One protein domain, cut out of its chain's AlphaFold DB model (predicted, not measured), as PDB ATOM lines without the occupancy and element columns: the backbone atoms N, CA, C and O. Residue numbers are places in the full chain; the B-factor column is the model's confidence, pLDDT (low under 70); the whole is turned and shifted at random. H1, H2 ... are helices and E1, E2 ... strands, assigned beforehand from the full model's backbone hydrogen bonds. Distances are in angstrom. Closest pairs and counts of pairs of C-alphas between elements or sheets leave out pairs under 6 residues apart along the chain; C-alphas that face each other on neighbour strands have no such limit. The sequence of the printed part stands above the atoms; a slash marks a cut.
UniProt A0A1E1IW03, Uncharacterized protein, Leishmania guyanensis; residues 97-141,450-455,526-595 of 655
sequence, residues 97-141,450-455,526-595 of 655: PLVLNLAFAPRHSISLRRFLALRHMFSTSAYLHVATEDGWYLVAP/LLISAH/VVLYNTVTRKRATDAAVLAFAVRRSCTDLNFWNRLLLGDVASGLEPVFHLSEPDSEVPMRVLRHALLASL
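AT A GLANCE: This is residues 97 to 141, 450 to 455 and 526 to 595 of the 655 residues of an uncharacterized protein of Leishmania guyanensis (UniProt A0A1E1IW03). What is the main picture? H3 forms the middle of a helical core, set between H2 and H5, with H4 making a corner at its end and packing on H5, while three two-stranded pairs lie round this core. E4 and E5 pack on residues 588 to 595 of H5, E1 and E6 join the beginnings of H2 and H5, and the hairpin E2 and E3 lies beyond H1 toward one end of the longest axis. What are the make-up and size? The 121 printed residues, in three pieces, hold five named helices and six named strands in the order H1 E1 H2 E2 E3 E4 E5 H3 H4 E6 H5, and the class is mixed, helices and strands. The three sheets are each antiparallel, and the whole is compact, with a radius of gyration of the C-alphas of 14.7 A and spans of 43 by 37 by 23 A.

IN THESE COORDINATES: Where are the strands? E4, residues 451 to 455, and E5, residues 526 to 530, each measure 12.8 A from first to last C-alpha, and C-alpha 451 is at (87.460, 111.187, 102.475). E2 is residues 128 to 131 and E3 residues 136 to 139. E1 is residues 109 to 111 and E6 residues 581 to 583. Where are the helices? H3, residues 539 to 552, is the longest at 20.2 A, followed by H2, residues 112 to 124, at 17.6 A, and H5, residues 584 to 595, at 16.2 A. H1 is residues 97 to 104, with C-alpha 97 at (110.072, 106.412, 109.018), and H4 is residues 554 to 561. H5 ends with C-alpha 595 at (82.550, 117.760, 105.342).

HOW THE PARTS SIT: What is near E4 and E5? These antiparallel neighbours have N 452 and O 529 within hydrogen-bond range at 2.9 A, and residues 529 to 530 of E5 also pair with residues 535 to 536. The closest C-alphas of E4 and H5 are those of Ser 453 and Leu 592, 6.4 A apart. How do the helices meet? H3 is the hub: it touches H5 at a steep tilt of 46 degrees, the same way, closest at the C-alphas of Asp 539 and Met 584, 6.4 A. With residues 547 to 551 alone it touches H2, closest at the C-alphas of Arg 119 and Val 547, 5.3 A, and it touches H4 only at the corner, closest at those of Ser 550 and Trp 557, 4.8 A. H4 touches residues 590 to 594 of H5 at a shallow tilt of 28 degrees, opposite ways, closest at the C-alphas of Phe 556 and Ser 594, 6.5 A. What of the other parts? E1 and E6 are antiparallel, with N 110 and O 582 at 2.9 A, and the hairpin E2 and E3 has N 137 and O 130 at 2.8 A, both within hydrogen-bond range. H1 is close to but not clearly touching H3, with the C-alphas of Leu 102 and Ala 540 6.6 A apart. In H1, H2, H3, H4 and H5 every O i to N i+4 pair is within hydrogen-bond range.

THE WHOLE: How far does it reach? The two C-alphas farthest apart are those of Glu 133 and Ala 566, at 46.3 A. Where is it cut? Residues 142 to 449 are not printed, with 31.2 A from C-alpha 141 to C-alpha 450, and residues 456 to 525 are not printed, with 4.4 A from C-alpha 455 to C-alpha 526. Which link is long, and where is confidence low? The link from H4 to E6, residues 562 to 580, is long. The mean pLDDT of the printed part is 72.1, and 40 residues are under 70, among them residues 97 to 107 and 120 to 141.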
ATOM      1  N   PRO A  97     110.118 105.893 107.644       36.47
ATOM      2  CA  PRO A  97     110.072 106.412 109.018       36.47
ATOM      3  C   PRO A  97     108.840 107.272 109.335       36.47
ATOM      4  O   PRO A  97     108.270 107.160 110.415       36.47
ATOM      5  N   LEU A  98     108.342 108.056 108.371       36.38
ATOM      6  CA  LEU A  98     107.094 108.820 108.512       36.38
ATOM      7  C   LEU A  98     105.862 107.916 108.732       36.38
ATOM      8  O   LEU A  98     104.982 108.233 109.532       36.38
ATOM      9  N   VAL A  99     105.803 106.774 108.041       36.25
ATOM     10  CA  VAL A  99     104.729 105.774 108.160       36.25
ATOM     11  C   VAL A  99     104.848 105.011 109.480       36.25
ATOM     12  O   VAL A  99     103.827 104.751 110.117       36.25
ATOM     13  N   LEU A 100     106.070 104.704 109.928       35.09
ATOM     14  CA  LEU A 100     106.314 104.100 111.240       35.09
ATOM     15  C   LEU A 100     105.944 105.053 112.382       35.09
ATOM     16  O   LEU A 100     105.172 104.665 113.256       35.09
ATOM     17  N   ASN A 101     106.377 106.314 112.340       35.16
ATOM     18  CA  ASN A 101     106.045 107.311 113.362       35.16
ATOM     19  C   ASN A 101     104.521 107.529 113.464       35.16
ATOM     20  O   ASN A 101     103.984 107.629 114.566       35.16
ATOM     21  N   LEU A 102     103.791 107.484 112.341       39.28
ATOM     22  CA  LEU A 102     102.318 107.507 112.325       39.28
ATOM     23  C   LEU A 102     101.650 106.178 112.751       39.28
ATOM     24  O   LEU A 102     100.469 106.186 113.098       39.28
ATOM     25  N   ALA A 103     102.365 105.048 112.746       35.69
ATOM     26  CA  ALA A 103     101.879 103.734 113.197       35.69
ATOM     27  C   ALA A 103     102.215 103.411 114.673       35.69
ATOM     28  O   ALA A 103     101.567 102.539 115.279       35.69
ATOM     29  N   PHE A 104     103.209 104.108 115.236       37.75
ATOM     30  CA  PHE A 104     103.645 104.036 116.635       37.75
ATOM     31  C   PHE A 104     103.116 105.181 117.512       37.75
ATOM     32  O   PHE A 104     103.057 105.016 118.729       37.75
ATOM     33  N   ALA A 105     102.654 106.296 116.932       38.91
ATOM     34  CA  ALA A 105     101.874 107.298 117.661       38.91
ATOM     35  C   ALA A 105     100.663 106.656 118.391       38.91
ATOM     36  O   ALA A 105     100.104 105.676 117.881       38.91
ATOM     37  N   PRO A 106     100.219 107.194 119.552       42.09
ATOM     38  CA  PRO A 106      99.083 106.663 120.309       42.09
ATOM     39  C   PRO A 106      97.855 106.452 119.421       42.09
ATOM     40  O   PRO A 106      97.233 107.391 118.931       42.09
ATOM     41  N   ARG A 107      97.523 105.180 119.165       60.31
ATOM     42  CA  ARG A 107      96.773 104.777 117.958       60.31
ATOM     43  C   ARG A 107      95.357 105.345 117.838       60.31
ATOM     44  O   ARG A 107      94.755 105.242 116.770       60.31
ATOM     45  N   HIS A 108      94.830 105.932 118.913       80.56
ATOM     46  CA  HIS A 108      93.462 106.434 119.012       80.56
ATOM     47  C   HIS A 108      93.353 107.834 119.645       80.56
ATOM     48  O   HIS A 108      92.232 108.243 119.956       80.56
ATOM     49  N   SER A 109      94.450 108.581 119.812       88.19
ATOM     50  CA  SER A 109      94.466 109.897 120.477       88.19
ATOM     51  C   SER A 109      95.572 110.830 119.959       88.19
ATOM     52  O   SER A 109      96.575 110.385 119.408       88.19
ATOM     53  N   ILE A 110      95.381 112.144 120.107       86.06
ATOM     54  CA  ILE A 110      96.386 113.165 119.776       86.06
ATOM     55  C   ILE A 110      96.213 114.419 120.644       86.06
ATOM     56  O   ILE A 110      95.092 114.864 120.865       86.06
ATOM     57  N   SER A 111      97.312 115.008 121.121       85.25
ATOM     58  CA  SER A 111      97.298 116.290 121.839       85.25
ATOM     59  C   SER A 111      97.413 117.491 120.895       85.25
ATOM     60  O   SER A 111      97.883 117.359 119.760       85.25
ATOM     61  N   LEU A 112      97.023 118.684 121.355       81.81
ATOM     62  CA  LEU A 112      97.118 119.907 120.551       81.81
ATOM     63  C   LEU A 112      98.563 120.200 120.127       81.81
ATOM     64  O   LEU A 112      98.781 120.535 118.965       81.81
ATOM     65  N   ARG A 113      99.554 120.019 121.012       71.69
ATOM     66  CA  ARG A 113     100.978 120.211 120.674       71.69
ATOM     67  C   ARG A 113     101.404 119.306 119.512       71.69
ATOM     68  O   ARG A 113     102.020 119.790 118.565       71.69
ATOM     69  N   ARG A 114     101.009 118.025 119.521       68.19
ATOM     70  CA  ARG A 114     101.282 117.087 118.413       68.19
ATOM     71  C   ARG A 114     100.509 117.442 117.137       68.19
ATOM     72  O   ARG A 114     101.064 117.332 116.048       68.19
ATOM     73  N   PHE A 115      99.256 117.893 117.242       80.31
ATOM     74  CA  PHE A 115      98.482 118.329 116.073       80.31
ATOM     75  C   PHE A 115      99.079 119.594 115.439       80.31
ATOM     76  O   PHE A 115      99.214 119.659 114.218       80.31
ATOM     77  N   LEU A 116      99.488 120.574 116.253       73.69
ATOM     78  CA  LEU A 116     100.189 121.782 115.811       73.69
ATOM     79  C   LEU A 116     101.527 121.449 115.154       73.69
ATOM     80  O   LEU A 116     101.803 121.989 114.089       73.69
ATOM     81  N   ALA A 117     102.312 120.533 115.725       59.16
ATOM     82  CA  ALA A 117     103.556 120.065 115.120       59.16
ATOM     83  C   ALA A 117     103.320 119.451 113.729       59.16
ATOM     84  O   ALA A 117     103.938 119.880 112.757       59.16
ATOM     85  N   LEU A 118     102.353 118.534 113.590       65.94
ATOM     86  CA  LEU A 118     101.990 117.958 112.287       65.94
ATOM     87  C   LEU A 118     101.445 119.006 111.305       65.94
ATOM     88  O   LEU A 118     101.760 118.952 110.118       65.94
ATOM     89  N   ARG A 119     100.657 119.980 111.779       78.38
ATOM     90  CA  ARG A 119     100.159 121.108 110.973       78.38
ATOM     91  C   ARG A 119     101.296 122.005 110.496       78.38
ATOM     92  O   ARG A 119     101.287 122.399 109.338       78.38
ATOM     93  N   HIS A 120     102.274 122.276 111.355       61.66
ATOM     94  CA  HIS A 120     103.463 123.063 111.047       61.66
ATOM     95  C   HIS A 120     104.371 122.334 110.052       61.66
ATOM     96  O   HIS A 120     104.750 122.926 109.045       61.66
ATOM     97  N   MET A 121     104.630 121.036 110.251       55.62
ATOM     98  CA  MET A 121     105.305 120.182 109.263       55.62
ATOM     99  C   MET A 121     104.576 120.216 107.912       55.62
ATOM    100  O   MET A 121     105.213 120.395 106.882       55.62
ATOM    101  N   PHE A 122     103.243 120.108 107.898       60.09
ATOM    102  CA  PHE A 122     102.464 120.105 106.656       60.09
ATOM    103  C   PHE A 122     102.401 121.483 105.969       60.09
ATOM    104  O   PHE A 122     102.341 121.545 104.745       60.09
ATOM    105  N   SER A 123     102.416 122.589 106.724       54.66
ATOM    106  CA  SER A 123     102.355 123.951 106.166       54.66
ATOM    107  C   SER A 123     103.716 124.568 105.844       54.66
ATOM    108  O   SER A 123     103.755 125.572 105.140       54.66
ATOM    109  N   THR A 124     104.813 124.030 106.384       47.00
ATOM    110  CA  THR A 124     106.173 124.565 106.178       47.00
ATOM    111  C   THR A 124     107.133 123.575 105.530       47.00
ATOM    112  O   THR A 124     108.179 123.994 105.064       47.00
ATOM    113  N   SER A 125     106.853 122.267 105.531       46.34
ATOM    114  CA  SER A 125     107.789 121.193 105.130       46.34
ATOM    115  C   SER A 125     109.180 121.216 105.797       46.34
ATOM    116  O   SER A 125     110.039 120.410 105.456       46.34
ATOM    117  N   ALA A 126     109.406 122.100 106.772       38.88
ATOM    118  CA  ALA A 126     110.736 122.497 107.228       38.88
ATOM    119  C   ALA A 126     111.209 121.772 108.499       38.88
ATOM    120  O   ALA A 126     112.218 122.158 109.075       38.88
ATOM    121  N   TYR A 127     110.485 120.751 108.966       40.97
ATOM    122  CA  TYR A 127     110.789 120.065 110.224       40.97
ATOM    123  C   TYR A 127     110.473 118.572 110.135       40.97
ATOM    124  O   TYR A 127     109.496 118.175 109.496       40.97
ATOM    125  N   LEU A 128     111.260 117.757 110.832       40.38
ATOM    126  CA  LEU A 128     111.095 116.310 110.952       40.38
ATOM    127  C   LEU A 128     111.148 115.903 112.427       40.38
ATOM    128  O   LEU A 128     112.125 116.170 113.118       40.38
ATOM    129  N   HIS A 129     110.105 115.227 112.908       38.84
ATOM    130  CA  HIS A 129     110.130 114.606 114.232       38.84
ATOM    131  C   HIS A 129     110.706 113.191 114.159       38.84
ATOM    132  O   HIS A 129     110.180 112.336 113.440       38.84
ATOM    133  N   VAL A 130     111.753 112.958 114.947       39.25
ATOM    134  CA  VAL A 130     112.456 111.678 115.097       39.25
ATOM    135  C   VAL A 130     112.337 111.236 116.555       39.25
ATOM    136  O   VAL A 130     112.395 112.070 117.456       39.25
ATOM    137  N   ALA A 131     112.143 109.942 116.796       36.69
ATOM    138  CA  ALA A 131     112.200 109.362 118.136       36.69
ATOM    139  C   ALA A 131     113.521 108.595 118.298       36.69
ATOM    140  O   ALA A 131     113.918 107.868 117.387       36.69
ATOM    141  N   THR A 132     114.178 108.764 119.442       38.50
ATOM    142  CA  THR A 132     115.425 108.085 119.839       38.50
ATOM    143  C   THR A 132     115.223 107.404 121.203       38.50
ATOM    144  O   THR A 132     114.095 107.360 121.700       38.50
ATOM    145  N   GLU A 133     116.275 106.852 121.816       35.34
ATOM    146  CA  GLU A 133     116.183 106.299 123.181       35.34
ATOM    147  C   GLU A 133     115.928 107.384 124.238       35.34
ATOM    148  O   GLU A 133     115.124 107.169 125.146       35.34
ATOM    149  N   ASP A 134     116.521 108.571 124.075       34.22
ATOM    150  CA  ASP A 134     116.425 109.672 125.044       34.22
ATOM    151  C   ASP A 134     115.183 110.569 124.869       34.22
ATOM    152  O   ASP A 134     114.848 111.348 125.764       34.22
ATOM    153  N   GLY A 135     114.453 110.471 123.747       37.09
ATOM    154  CA  GLY A 135     113.167 111.160 123.600       37.09
ATOM    155  C   GLY A 135     112.715 111.479 122.173       37.09
ATOM    156  O   GLY A 135     112.894 110.702 121.237       37.09
ATOM    157  N   TRP A 136     112.057 112.633 122.022       38.53
ATOM    158  CA  TRP A 136     111.527 113.137 120.748       38.53
ATOM    159  C   TRP A 136     112.323 114.352 120.282       38.53
ATOM    160  O   TRP A 136     112.242 115.427 120.874       38.53
ATOM    161  N   TYR A 137     113.039 114.182 119.178       37.03
ATOM    162  CA  TYR A 137     113.930 115.175 118.600       37.03
ATOM    163  C   TYR A 137     113.213 115.912 117.462       37.03
ATOM    164  O   TYR A 137     112.430 115.330 116.700       37.03
ATOM    165  N   LEU A 138     113.459 117.219 117.363       37.88
ATOM    166  CA  LEU A 138     112.982 118.080 116.283       37.88
ATOM    167  C   LEU A 138     114.163 118.371 115.353       37.88
ATOM    168  O   LEU A 138     114.973 119.250 115.632       37.88
ATOM    169  N   VAL A 139     114.251 117.645 114.241       37.22
ATOM    170  CA  VAL A 139     115.210 117.951 113.180       37.22
ATOM    171  C   VAL A 139     114.685 119.165 112.416       37.22
ATOM    172  O   VAL A 139     113.656 119.089 111.739       37.22
ATOM    173  N   ALA A 140     115.387 120.285 112.552       35.06
ATOM    174  CA  ALA A 140     115.131 121.547 111.868       35.06
ATOM    175  C   ALA A 140     116.363 121.934 111.027       35.06
ATOM    176  O   ALA A 140     117.483 121.576 111.400       35.06
ATOM    177  N   PRO A 141     116.217 122.689 109.922       33.81
ATOM    178  CA  PRO A 141     117.353 123.358 109.303       33.81
ATOM    179  C   PRO A 141     117.954 124.365 110.293       33.81
ATOM    180  O   PRO A 141     117.245 124.946 111.115       33.81
ATOM    181  N   LEU A 450      89.580 112.794  99.206       62.53
ATOM    182  CA  LEU A 450      90.147 111.535  99.711       62.53
ATOM    183  C   LEU A 450      89.236 110.857 100.751       62.53
ATOM    184  O   LEU A 450      89.238 109.631 100.856       62.53
ATOM    185  N   LEU A 451      88.466 111.645 101.514       64.25
ATOM    186  CA  LEU A 451      87.460 111.187 102.475       64.25
ATOM    187  C   LEU A 451      86.091 111.816 102.177       64.25
ATOM    188  O   LEU A 451      85.973 113.037 102.111       64.25
ATOM    189  N   ILE A 452      85.049 110.985 102.109       77.19
ATOM    190  CA  ILE A 452      83.639 111.407 102.037       77.19
ATOM    191  C   ILE A 452      82.853 110.915 103.260       77.19
ATOM    192  O   ILE A 452      83.211 109.916 103.892       77.19
ATOM    193  N   SER A 453      81.748 111.588 103.590       77.38
ATOM    194  CA  SER A 453      80.782 111.080 104.569       77.38
ATOM    195  C   SER A 453      79.858 110.047 103.919       77.38
ATOM    196  O   SER A 453      79.047 110.402 103.068       77.38
ATOM    197  N   ALA A 454      79.936 108.789 104.347       77.44
ATOM    198  CA  ALA A 454      79.070 107.713 103.864       77.44
ATOM    199  C   ALA A 454      78.248 107.110 105.009       77.44
ATOM    200  O   ALA A 454      78.722 107.008 106.143       77.44
ATOM    201  N   HIS A 455      77.027 106.654 104.727       80.31
ATOM    202  CA  HIS A 455      76.294 105.808 105.668       80.31
ATOM    203  C   HIS A 455      76.907 104.402 105.684       80.31
ATOM    204  O   HIS A 455      77.048 103.767 104.639       80.31
ATOM    205  N   VAL A 526      76.863 107.283 110.200       84.19
ATOM    206  CA  VAL A 526      77.728 107.966 109.231       84.19
ATOM    207  C   VAL A 526      79.189 107.739 109.621       84.19
ATOM    208  O   VAL A 526      79.558 107.887 110.786       84.19
ATOM    209  N   VAL A 527      80.012 107.376 108.645       87.44
ATOM    210  CA  VAL A 527      81.448 107.128 108.784       87.44
ATOM    211  C   VAL A 527      82.216 107.922 107.729       87.44
ATOM    212  O   VAL A 527      81.697 108.193 106.647       87.44
ATOM    213  N   LEU A 528      83.468 108.278 108.032       84.25
ATOM    214  CA  LEU A 528      84.402 108.712 106.994       84.25
ATOM    215  C   LEU A 528      84.808 107.488 106.175       84.25
ATOM    216  O   LEU A 528      85.293 106.492 106.724       84.25
ATOM    217  N   TYR A 529      84.592 107.567 104.870       84.12
ATOM    218  CA  TYR A 529      84.912 106.534 103.899       84.12
ATOM    219  C   TYR A 529      85.961 107.081 102.940       84.12
ATOM    220  O   TYR A 529      85.800 108.174 102.399       84.12
ATOM    221  N   ASN A 530      87.054 106.344 102.775       76.25
ATOM    222  CA  ASN A 530      88.141 106.733 101.895       76.25
ATOM    223  C   ASN A 530      87.826 106.254 100.470       76.25
ATOM    224  O   ASN A 530      87.623 105.059 100.236       76.25
ATOM    225  N   THR A 531      87.747 107.202  99.540       71.31
ATOM    226  CA  THR A 531      87.279 106.996  98.159       71.31
ATOM    227  C   THR A 531      88.210 106.078  97.367       71.31
ATOM    228  O   THR A 531      87.745 105.127  96.737       71.31
ATOM    229  N   VAL A 532      89.521 106.300  97.490       64.38
ATOM    230  CA  VAL A 532      90.590 105.551  96.808       64.38
ATOM    231  C   VAL A 532      90.646 104.089  97.267       64.38
ATOM    232  O   VAL A 532      90.523 103.168  96.464       64.38
ATOM    233  N   THR A 533      90.780 103.852  98.576       68.44
ATOM    234  CA  THR A 533      90.919 102.499  99.157       68.44
ATOM    235  C   THR A 533      89.602 101.729  99.252       68.44
ATOM    236  O   THR A 533      89.613 100.534  99.555       68.44
ATOM    237  N   ARG A 534      88.460 102.405  99.045       75.31
ATOM    238  CA  ARG A 534      87.097 101.862  99.200       75.31
ATOM    239  C   ARG A 534      86.859 101.199 100.570       75.31
ATOM    240  O   ARG A 534      86.105 100.235 100.702       75.31
ATOM    241  N   LYS A 535      87.515 101.727 101.607       80.31
ATOM    242  CA  LYS A 535      87.436 101.272 103.003       80.31
ATOM    243  C   LYS A 535      87.061 102.436 103.927       80.31
ATOM    244  O   LYS A 535      87.219 103.611 103.599       80.31
ATOM    245  N   ARG A 536      86.565 102.115 105.125       83.38
ATOM    246  CA  ARG A 536      86.368 103.095 106.207       83.38
ATOM    247  C   ARG A 536      87.721 103.698 106.611       83.38
ATOM    248  O   ARG A 536      88.695 102.964 106.753       83.38
ATOM    249  N   ALA A 537      87.765 105.011 106.823       78.31
ATOM    250  CA  ALA A 537      88.994 105.738 107.125       78.31
ATOM    251  C   ALA A 537      89.625 105.294 108.458       78.31
ATOM    252  O   ALA A 537      88.986 105.380 109.518       78.31
ATOM    253  N   THR A 538      90.886 104.855 108.389       81.25
ATOM    254  CA  THR A 538      91.757 104.571 109.541       81.25
ATOM    255  C   THR A 538      92.027 105.842 110.345       81.25
ATOM    256  O   THR A 538      91.855 106.946 109.832       81.25
ATOM    257  N   ASP A 539      92.449 105.714 111.606       81.44
ATOM    258  CA  ASP A 539      92.745 106.889 112.439       81.44
ATOM    259  C   ASP A 539      93.876 107.746 111.833       81.44
ATOM    260  O   ASP A 539      93.699 108.954 111.703       81.44
ATOM    261  N   ALA A 540      94.939 107.138 111.295       72.69
ATOM    262  CA  ALA A 540      95.984 107.856 110.553       72.69
ATOM    263  C   ALA A 540      95.449 108.639 109.331       72.69
ATOM    264  O   ALA A 540      95.814 109.796 109.130       72.69
ATOM    265  N   ALA A 541      94.531 108.060 108.541       71.38
ATOM    266  CA  ALA A 541      93.928 108.752 107.397       71.38
ATOM    267  C   ALA A 541      93.011 109.915 107.824       71.38
ATOM    268  O   ALA A 541      92.944 110.936 107.141       71.38
ATOM    269  N   VAL A 542      92.319 109.779 108.961       81.31
ATOM    270  CA  VAL A 542      91.525 110.862 109.563       81.31
ATOM    271  C   VAL A 542      92.431 111.979 110.082       81.31
ATOM    272  O   VAL A 542      92.120 113.146 109.861       81.31
ATOM    273  N   LEU A 543      93.555 111.640 110.719       81.56
ATOM    274  CA  LEU A 543      94.524 112.611 111.224       81.56
ATOM    275  C   LEU A 543      95.160 113.411 110.080       81.56
ATOM    276  O   LEU A 543      95.069 114.634 110.082       81.56
ATOM    277  N   ALA A 544      95.720 112.740 109.069       72.38
ATOM    278  CA  ALA A 544      96.349 113.406 107.926       72.38
ATOM    279  C   ALA A 544      95.371 114.335 107.180       72.38
ATOM    280  O   ALA A 544      95.728 115.452 106.805       72.38
ATOM    281  N   PHE A 545      94.110 113.913 107.016       78.19
ATOM    282  CA  PHE A 545      93.082 114.741 106.386       78.19
ATOM    283  C   PHE A 545      92.642 115.920 107.273       78.19
ATOM    284  O   PHE A 545      92.403 117.007 106.752       78.19
ATOM    285  N   ALA A 546      92.575 115.749 108.599       86.06
ATOM    286  CA  ALA A 546      92.307 116.848 109.532       86.06
ATOM    287  C   ALA A 546      93.440 117.883 109.521       86.06
ATOM    288  O   ALA A 546      93.171 119.076 109.407       86.06
ATOM    289  N   VAL A 547      94.695 117.430 109.575       82.31
ATOM    290  CA  VAL A 547      95.884 118.287 109.499       82.31
ATOM    291  C   VAL A 547      95.864 119.094 108.198       82.31
ATOM    292  O   VAL A 547      95.780 120.321 108.266       82.31
ATOM    293  N   ARG A 548      95.788 118.435 107.030       78.31
ATOM    294  CA  ARG A 548      95.709 119.112 105.721       78.31
ATOM    295  C   ARG A 548      94.540 120.098 105.646       78.31
ATOM    296  O   ARG A 548      94.733 121.233 105.222       78.31
ATOM    297  N   ARG A 549      93.341 119.704 106.096       84.69
ATOM    298  CA  ARG A 549      92.169 120.594 106.085       84.69
ATOM    299  C   ARG A 549      92.353 121.801 107.008       84.69
ATOM    300  O   ARG A 549      91.919 122.887 106.651       84.69
ATOM    301  N   SER A 550      93.031 121.656 108.146       89.75
ATOM    302  CA  SER A 550      93.320 122.774 109.059       89.75
ATOM    303  C   SER A 550      94.350 123.779 108.520       89.75
ATOM    304  O   SER A 550      94.481 124.870 109.079       89.75
ATOM    305  N   CYS A 551      95.078 123.438 107.452       80.25
ATOM    306  CA  CYS A 551      95.919 124.377 106.707       80.25
ATOM    307  C   CYS A 551      95.101 125.184 105.680       80.25
ATOM    308  O   CYS A 551      95.391 126.356 105.478       80.25
ATOM    309  N   THR A 552      94.079 124.581 105.057       80.88
ATOM    310  CA  THR A 552      93.318 125.182 103.940       80.88
ATOM    311  C   THR A 552      91.976 125.811 104.331       80.88
ATOM    312  O   THR A 552      91.475 126.676 103.624       80.88
ATOM    313  N   ASP A 553      91.345 125.346 105.411       86.38
ATOM    314  CA  ASP A 553      90.009 125.757 105.857       86.38
ATOM    315  C   ASP A 553      90.110 126.385 107.255       86.38
ATOM    316  O   ASP A 553      90.144 125.694 108.278       86.38
ATOM    317  N   LEU A 554      90.162 127.720 107.285       87.31
ATOM    318  CA  LEU A 554      90.243 128.504 108.518       87.31
ATOM    319  C   LEU A 554      89.012 128.306 109.418       87.31
ATOM    320  O   LEU A 554      89.142 128.329 110.638       87.31
ATOM    321  N   ASN A 555      87.832 128.040 108.848       90.50
ATOM    322  CA  ASN A 555      86.624 127.779 109.634       90.50
ATOM    323  C   ASN A 555      86.697 126.407 110.313       90.50
ATOM    324  O   ASN A 555      86.313 126.272 111.475       90.50
ATOM    325  N   PHE A 556      87.239 125.392 109.634       93.94
ATOM    326  CA  PHE A 556      87.544 124.109 110.266       93.94
ATOM    327  C   PHE A 556      88.620 124.249 111.351       93.94
ATOM    328  O   PHE A 556      88.448 123.689 112.429       93.94
ATOM    329  N   TRP A 557      89.681 125.030 111.121       94.31
ATOM    330  CA  TRP A 557      90.704 125.290 112.142       94.31
ATOM    331  C   TRP A 557      90.133 125.992 113.380       94.31
ATOM    332  O   TRP A 557      90.330 125.518 114.499       94.31
ATOM    333  N   ASN A 558      89.338 127.047 113.189       93.06
ATOM    334  CA  ASN A 558      88.665 127.750 114.282       93.06
ATOM    335  C   ASN A 558      87.723 126.811 115.055       93.06
ATOM    336  O   ASN A 558      87.750 126.812 116.281       93.06
ATOM    337  N   ARG A 559      86.986 125.924 114.368       93.06
ATOM    338  CA  ARG A 559      86.164 124.878 115.008       93.06
ATOM    339  C   ARG A 559      86.969 123.881 115.848       93.06
ATOM    340  O   ARG A 559      86.431 123.337 116.808       93.06
ATOM    341  N   LEU A 560      88.240 123.631 115.522       95.25
ATOM    342  CA  LEU A 560      89.101 122.762 116.331       95.25
ATOM    343  C   LEU A 560      89.574 123.435 117.632       95.25
ATOM    344  O   LEU A 560      89.703 122.731 118.630       95.25
ATOM    345  N   LEU A 561      89.808 124.754 117.642       95.25
ATOM    346  CA  LEU A 561      90.367 125.480 118.801       95.25
ATOM    347  C   LEU A 561      89.341 126.238 119.657       95.25
ATOM    348  O   LEU A 561      89.532 126.381 120.860       95.25
ATOM    349  N   LEU A 562      88.289 126.766 119.031       93.19
ATOM    350  CA  LEU A 562      87.288 127.647 119.647       93.19
ATOM    351  C   LEU A 562      85.899 126.993 119.724       93.19
ATOM    352  O   LEU A 562      85.001 127.530 120.367       93.19
ATOM    353  N   GLY A 563      85.718 125.847 119.060       91.19
ATOM    354  CA  GLY A 563      84.416 125.207 118.894       91.19
ATOM    355  C   GLY A 563      83.519 125.961 117.907       91.19
ATOM    356  O   GLY A 563      83.988 126.682 117.024       91.19
ATOM    357  N   ASP A 564      82.212 125.782 118.045       88.25
ATOM    358  CA  ASP A 564      81.189 126.536 117.317       88.25
ATOM    359  C   ASP A 564      79.995 126.777 118.249       88.25
ATOM    360  O   ASP A 564      79.082 125.950 118.356       88.25
ATOM    361  N   VAL A 565      80.021 127.935 118.918       83.88
ATOM    362  CA  VAL A 565      79.011 128.382 119.892       83.88
ATOM    363  C   VAL A 565      77.601 128.390 119.291       83.88
ATOM    364  O   VAL A 565      76.643 128.052 119.982       83.88
ATOM    365  N   ALA A 566      77.457 128.695 117.996       82.94
ATOM    366  CA  ALA A 566      76.158 128.741 117.323       82.94
ATOM    367  C   ALA A 566      75.559 127.346 117.062       82.94
ATOM    368  O   ALA A 566      74.359 127.225 116.818       82.94
ATOM    369  N   SER A 567      76.375 126.290 117.132       79.94
ATOM    370  CA  SER A 567      75.934 124.890 117.040       79.94
ATOM    371  C   SER A 567      76.084 124.100 118.347       79.94
ATOM    372  O   SER A 567      75.806 122.902 118.367       79.94
ATOM    373  N   GLY A 568      76.513 124.754 119.435       86.62
ATOM    374  CA  GLY A 568      76.766 124.113 120.728       86.62
ATOM    375  C   GLY A 568      77.923 123.107 120.714       86.62
ATOM    376  O   GLY A 568      77.958 122.212 121.555       86.62
ATOM    377  N   LEU A 569      78.845 123.208 119.749       87.06
ATOM    378  CA  LEU A 569      80.006 122.324 119.663       87.06
ATOM    379  C   LEU A 569      81.164 122.894 120.483       87.06
ATOM    380  O   LEU A 569      81.678 123.969 120.179       87.06
ATOM    381  N   GLU A 570      81.596 122.141 121.490       93.19
ATOM    382  CA  GLU A 570      82.812 122.417 122.258       93.19
ATOM    383  C   GLU A 570      84.070 122.361 121.362       93.19
ATOM    384  O   GLU A 570      84.075 121.656 120.343       93.19
ATOM    385  N   PRO A 571      85.147 123.097 121.708       95.50
ATOM    386  CA  PRO A 571      86.422 122.992 121.006       95.50
ATOM    387  C   PRO A 571      86.968 121.563 121.062       95.50
ATOM    388  O   PRO A 571      86.872 120.876 122.074       95.50
ATOM    389  N   VAL A 572      87.584 121.118 119.965       96.25
ATOM    390  CA  VAL A 572      88.214 119.790 119.901       96.25
ATOM    391  C   VAL A 572      89.505 119.753 120.717       96.25
ATOM    392  O   VAL A 572      89.839 118.702 121.251       96.25
ATOM    393  N   PHE A 573      90.207 120.882 120.829       95.50
ATOM    394  CA  PHE A 573      91.426 121.052 121.614       95.50
ATOM    395  C   PHE A 573      91.295 122.250 122.563       95.50
ATOM    396  O   PHE A 573      91.037 123.366 122.113       95.50
ATOM    397  N   HIS A 574      91.546 122.050 123.857       93.06
ATOM    398  CA  HIS A 574      91.570 123.144 124.830       93.06
ATOM    399  C   HIS A 574      92.932 123.851 124.820       93.06
ATOM    400  O   HIS A 574      93.962 123.241 125.097       93.06
ATOM    401  N   LEU A 575      92.941 125.159 124.539       89.44
ATOM    402  CA  LEU A 575      94.165 125.978 124.520       89.44
ATOM    403  C   LEU A 575      94.868 126.054 125.888       89.44
ATOM    404  O   LEU A 575      96.077 126.257 125.939       89.44
ATOM    405  N   SER A 576      94.124 125.867 126.983       89.06
ATOM    406  CA  SER A 576      94.638 125.796 128.357       89.06
ATOM    407  C   SER A 576      95.384 124.497 128.677       89.06
ATOM    408  O   SER A 576      96.171 124.471 129.616       89.06
ATOM    409  N   GLU A 577      95.151 123.425 127.914       88.56
ATOM    410  CA  GLU A 577      95.721 122.096 128.159       88.56
ATOM    411  C   GLU A 577      96.309 121.508 126.860       88.56
ATOM    412  O   GLU A 577      95.811 120.507 126.334       88.56
ATOM    413  N   PRO A 578      97.376 122.106 126.294       73.62
ATOM    414  CA  PRO A 578      97.866 121.750 124.961       73.62
ATOM    415  C   PRO A 578      98.415 120.315 124.841       73.62
ATOM    416  O   PRO A 578      98.580 119.810 123.728       73.62
ATOM    417  N   ASP A 579      98.679 119.651 125.967       79.00
ATOM    418  CA  ASP A 579      99.125 118.256 126.040       79.00
ATOM    419  C   ASP A 579      97.994 117.248 126.310       79.00
ATOM    420  O   ASP A 579      98.225 116.043 126.214       79.00
ATOM    421  N   SER A 580      96.767 117.711 126.574       88.31
ATOM    422  CA  SER A 580      95.598 116.853 126.814       88.31
ATOM    423  C   SER A 580      95.290 115.996 125.579       88.31
ATOM    424  O   SER A 580      95.184 116.505 124.459       88.31
ATOM    425  N   GLU A 581      95.203 114.673 125.752       88.62
ATOM    426  CA  GLU A 581      95.073 113.731 124.636       88.62
ATOM    427  C   GLU A 581      93.624 113.590 124.149       88.62
ATOM    428  O   GLU A 581      92.793 112.895 124.737       88.62
ATOM    429  N   VAL A 582      93.336 114.193 122.996       93.69
ATOM    430  CA  VAL A 582      92.016 114.189 122.365       93.69
ATOM    431  C   VAL A 582      91.803 112.890 121.582       93.69
ATOM    432  O   VAL A 582      92.547 112.606 120.638       93.69
ATOM    433  N   PRO A 583      90.768 112.085 121.889       94.31
ATOM    434  CA  PRO A 583      90.523 110.842 121.168       94.31
ATOM    435  C   PRO A 583      90.175 111.064 119.687       94.31
ATOM    436  O   PRO A 583      89.285 111.845 119.353       94.31
ATOM    437  N   MET A 584      90.745 110.260 118.787       90.12
ATOM    438  CA  MET A 584      90.519 110.276 117.328       90.12
ATOM    439  C   MET A 584      89.056 110.043 116.905       90.12
ATOM    440  O   MET A 584      88.667 110.301 115.759       90.12
ATOM    441  N   ARG A 585      88.195 109.594 117.829       92.00
ATOM    442  CA  ARG A 585      86.734 109.627 117.656       92.00
ATOM    443  C   ARG A 585      86.181 111.058 117.598       92.00
ATOM    444  O   ARG A 585      85.266 111.280 116.817       92.00
ATOM    445  N   VAL A 586      86.713 112.012 118.364       94.44
ATOM    446  CA  VAL A 586      86.258 113.415 118.413       94.44
ATOM    447  C   VAL A 586      86.650 114.132 117.122       94.44
ATOM    448  O   VAL A 586      85.776 114.606 116.397       94.44
ATOM    449  N   LEU A 587      87.932 114.067 116.745       93.31
ATOM    450  CA  LEU A 587      88.452 114.643 115.498       93.31
ATOM    451  C   LEU A 587      87.709 114.114 114.251       93.31
ATOM    452  O   LEU A 587      87.396 114.870 113.331       93.31
ATOM    453  N   ARG A 588      87.325 112.827 114.256       93.38
ATOM    454  CA  ARG A 588      86.473 112.209 113.223       93.38
ATOM    455  C   ARG A 588      85.056 112.801 113.159       93.38
ATOM    456  O   ARG A 588      84.511 112.891 112.060       93.38
ATOM    457  N   HIS A 589      84.448 113.189 114.284       91.81
ATOM    458  CA  HIS A 589      83.138 113.857 114.282       91.81
ATOM    459  C   HIS A 589      83.247 115.309 113.803       91.81
ATOM    460  O   HIS A 589      82.432 115.714 112.976       91.81
ATOM    461  N   ALA A 590      84.277 116.051 114.222       92.75
ATOM    462  CA  ALA A 590      84.529 117.412 113.739       92.75
ATOM    463  C   ALA A 590      84.746 117.453 112.213       92.75
ATOM    464  O   ALA A 590      84.122 118.254 111.513       92.75
ATOM    465  N   LEU A 591      85.542 116.520 111.670       91.19
ATOM    466  CA  LEU A 591      85.686 116.351 110.220       91.19
ATOM    467  C   LEU A 591      84.364 116.002 109.527       91.19
ATOM    468  O   LEU A 591      84.085 116.537 108.458       91.19
ATOM    469  N   LEU A 592      83.529 115.137 110.116       91.06
ATOM    470  CA  LEU A 592      82.211 114.811 109.560       91.06
ATOM    471  C   LEU A 592      81.236 115.996 109.588       91.06
ATOM    472  O   LEU A 592      80.430 116.115 108.671       91.06
ATOM    473  N   ALA A 593      81.292 116.859 110.605       88.12
ATOM    474  CA  ALA A 593      80.476 118.071 110.668       88.12
ATOM    475  C   ALA A 593      80.902 119.087 109.592       88.12
ATOM    476  O   ALA A 593      80.055 119.622 108.878       88.12
ATOM    477  N   SER A 594      82.215 119.282 109.419       88.44
ATOM    478  CA  SER A 594      82.785 120.150 108.381       88.44
ATOM    479  C   SER A 594      82.501 119.636 106.961       88.44
ATOM    480  O   SER A 594      81.976 120.381 106.136       88.44
ATOM    481  N   LEU A 595      82.745 118.349 106.679       85.31
ATOM    482  CA  LEU A 595      82.550 117.760 105.342       85.31
ATOM    483  C   LEU A 595      81.088 117.684 104.884       85.31
ATOM    484  O   LEU A 595      80.842 117.633 103.684       85.31
TER     485      LEU A 595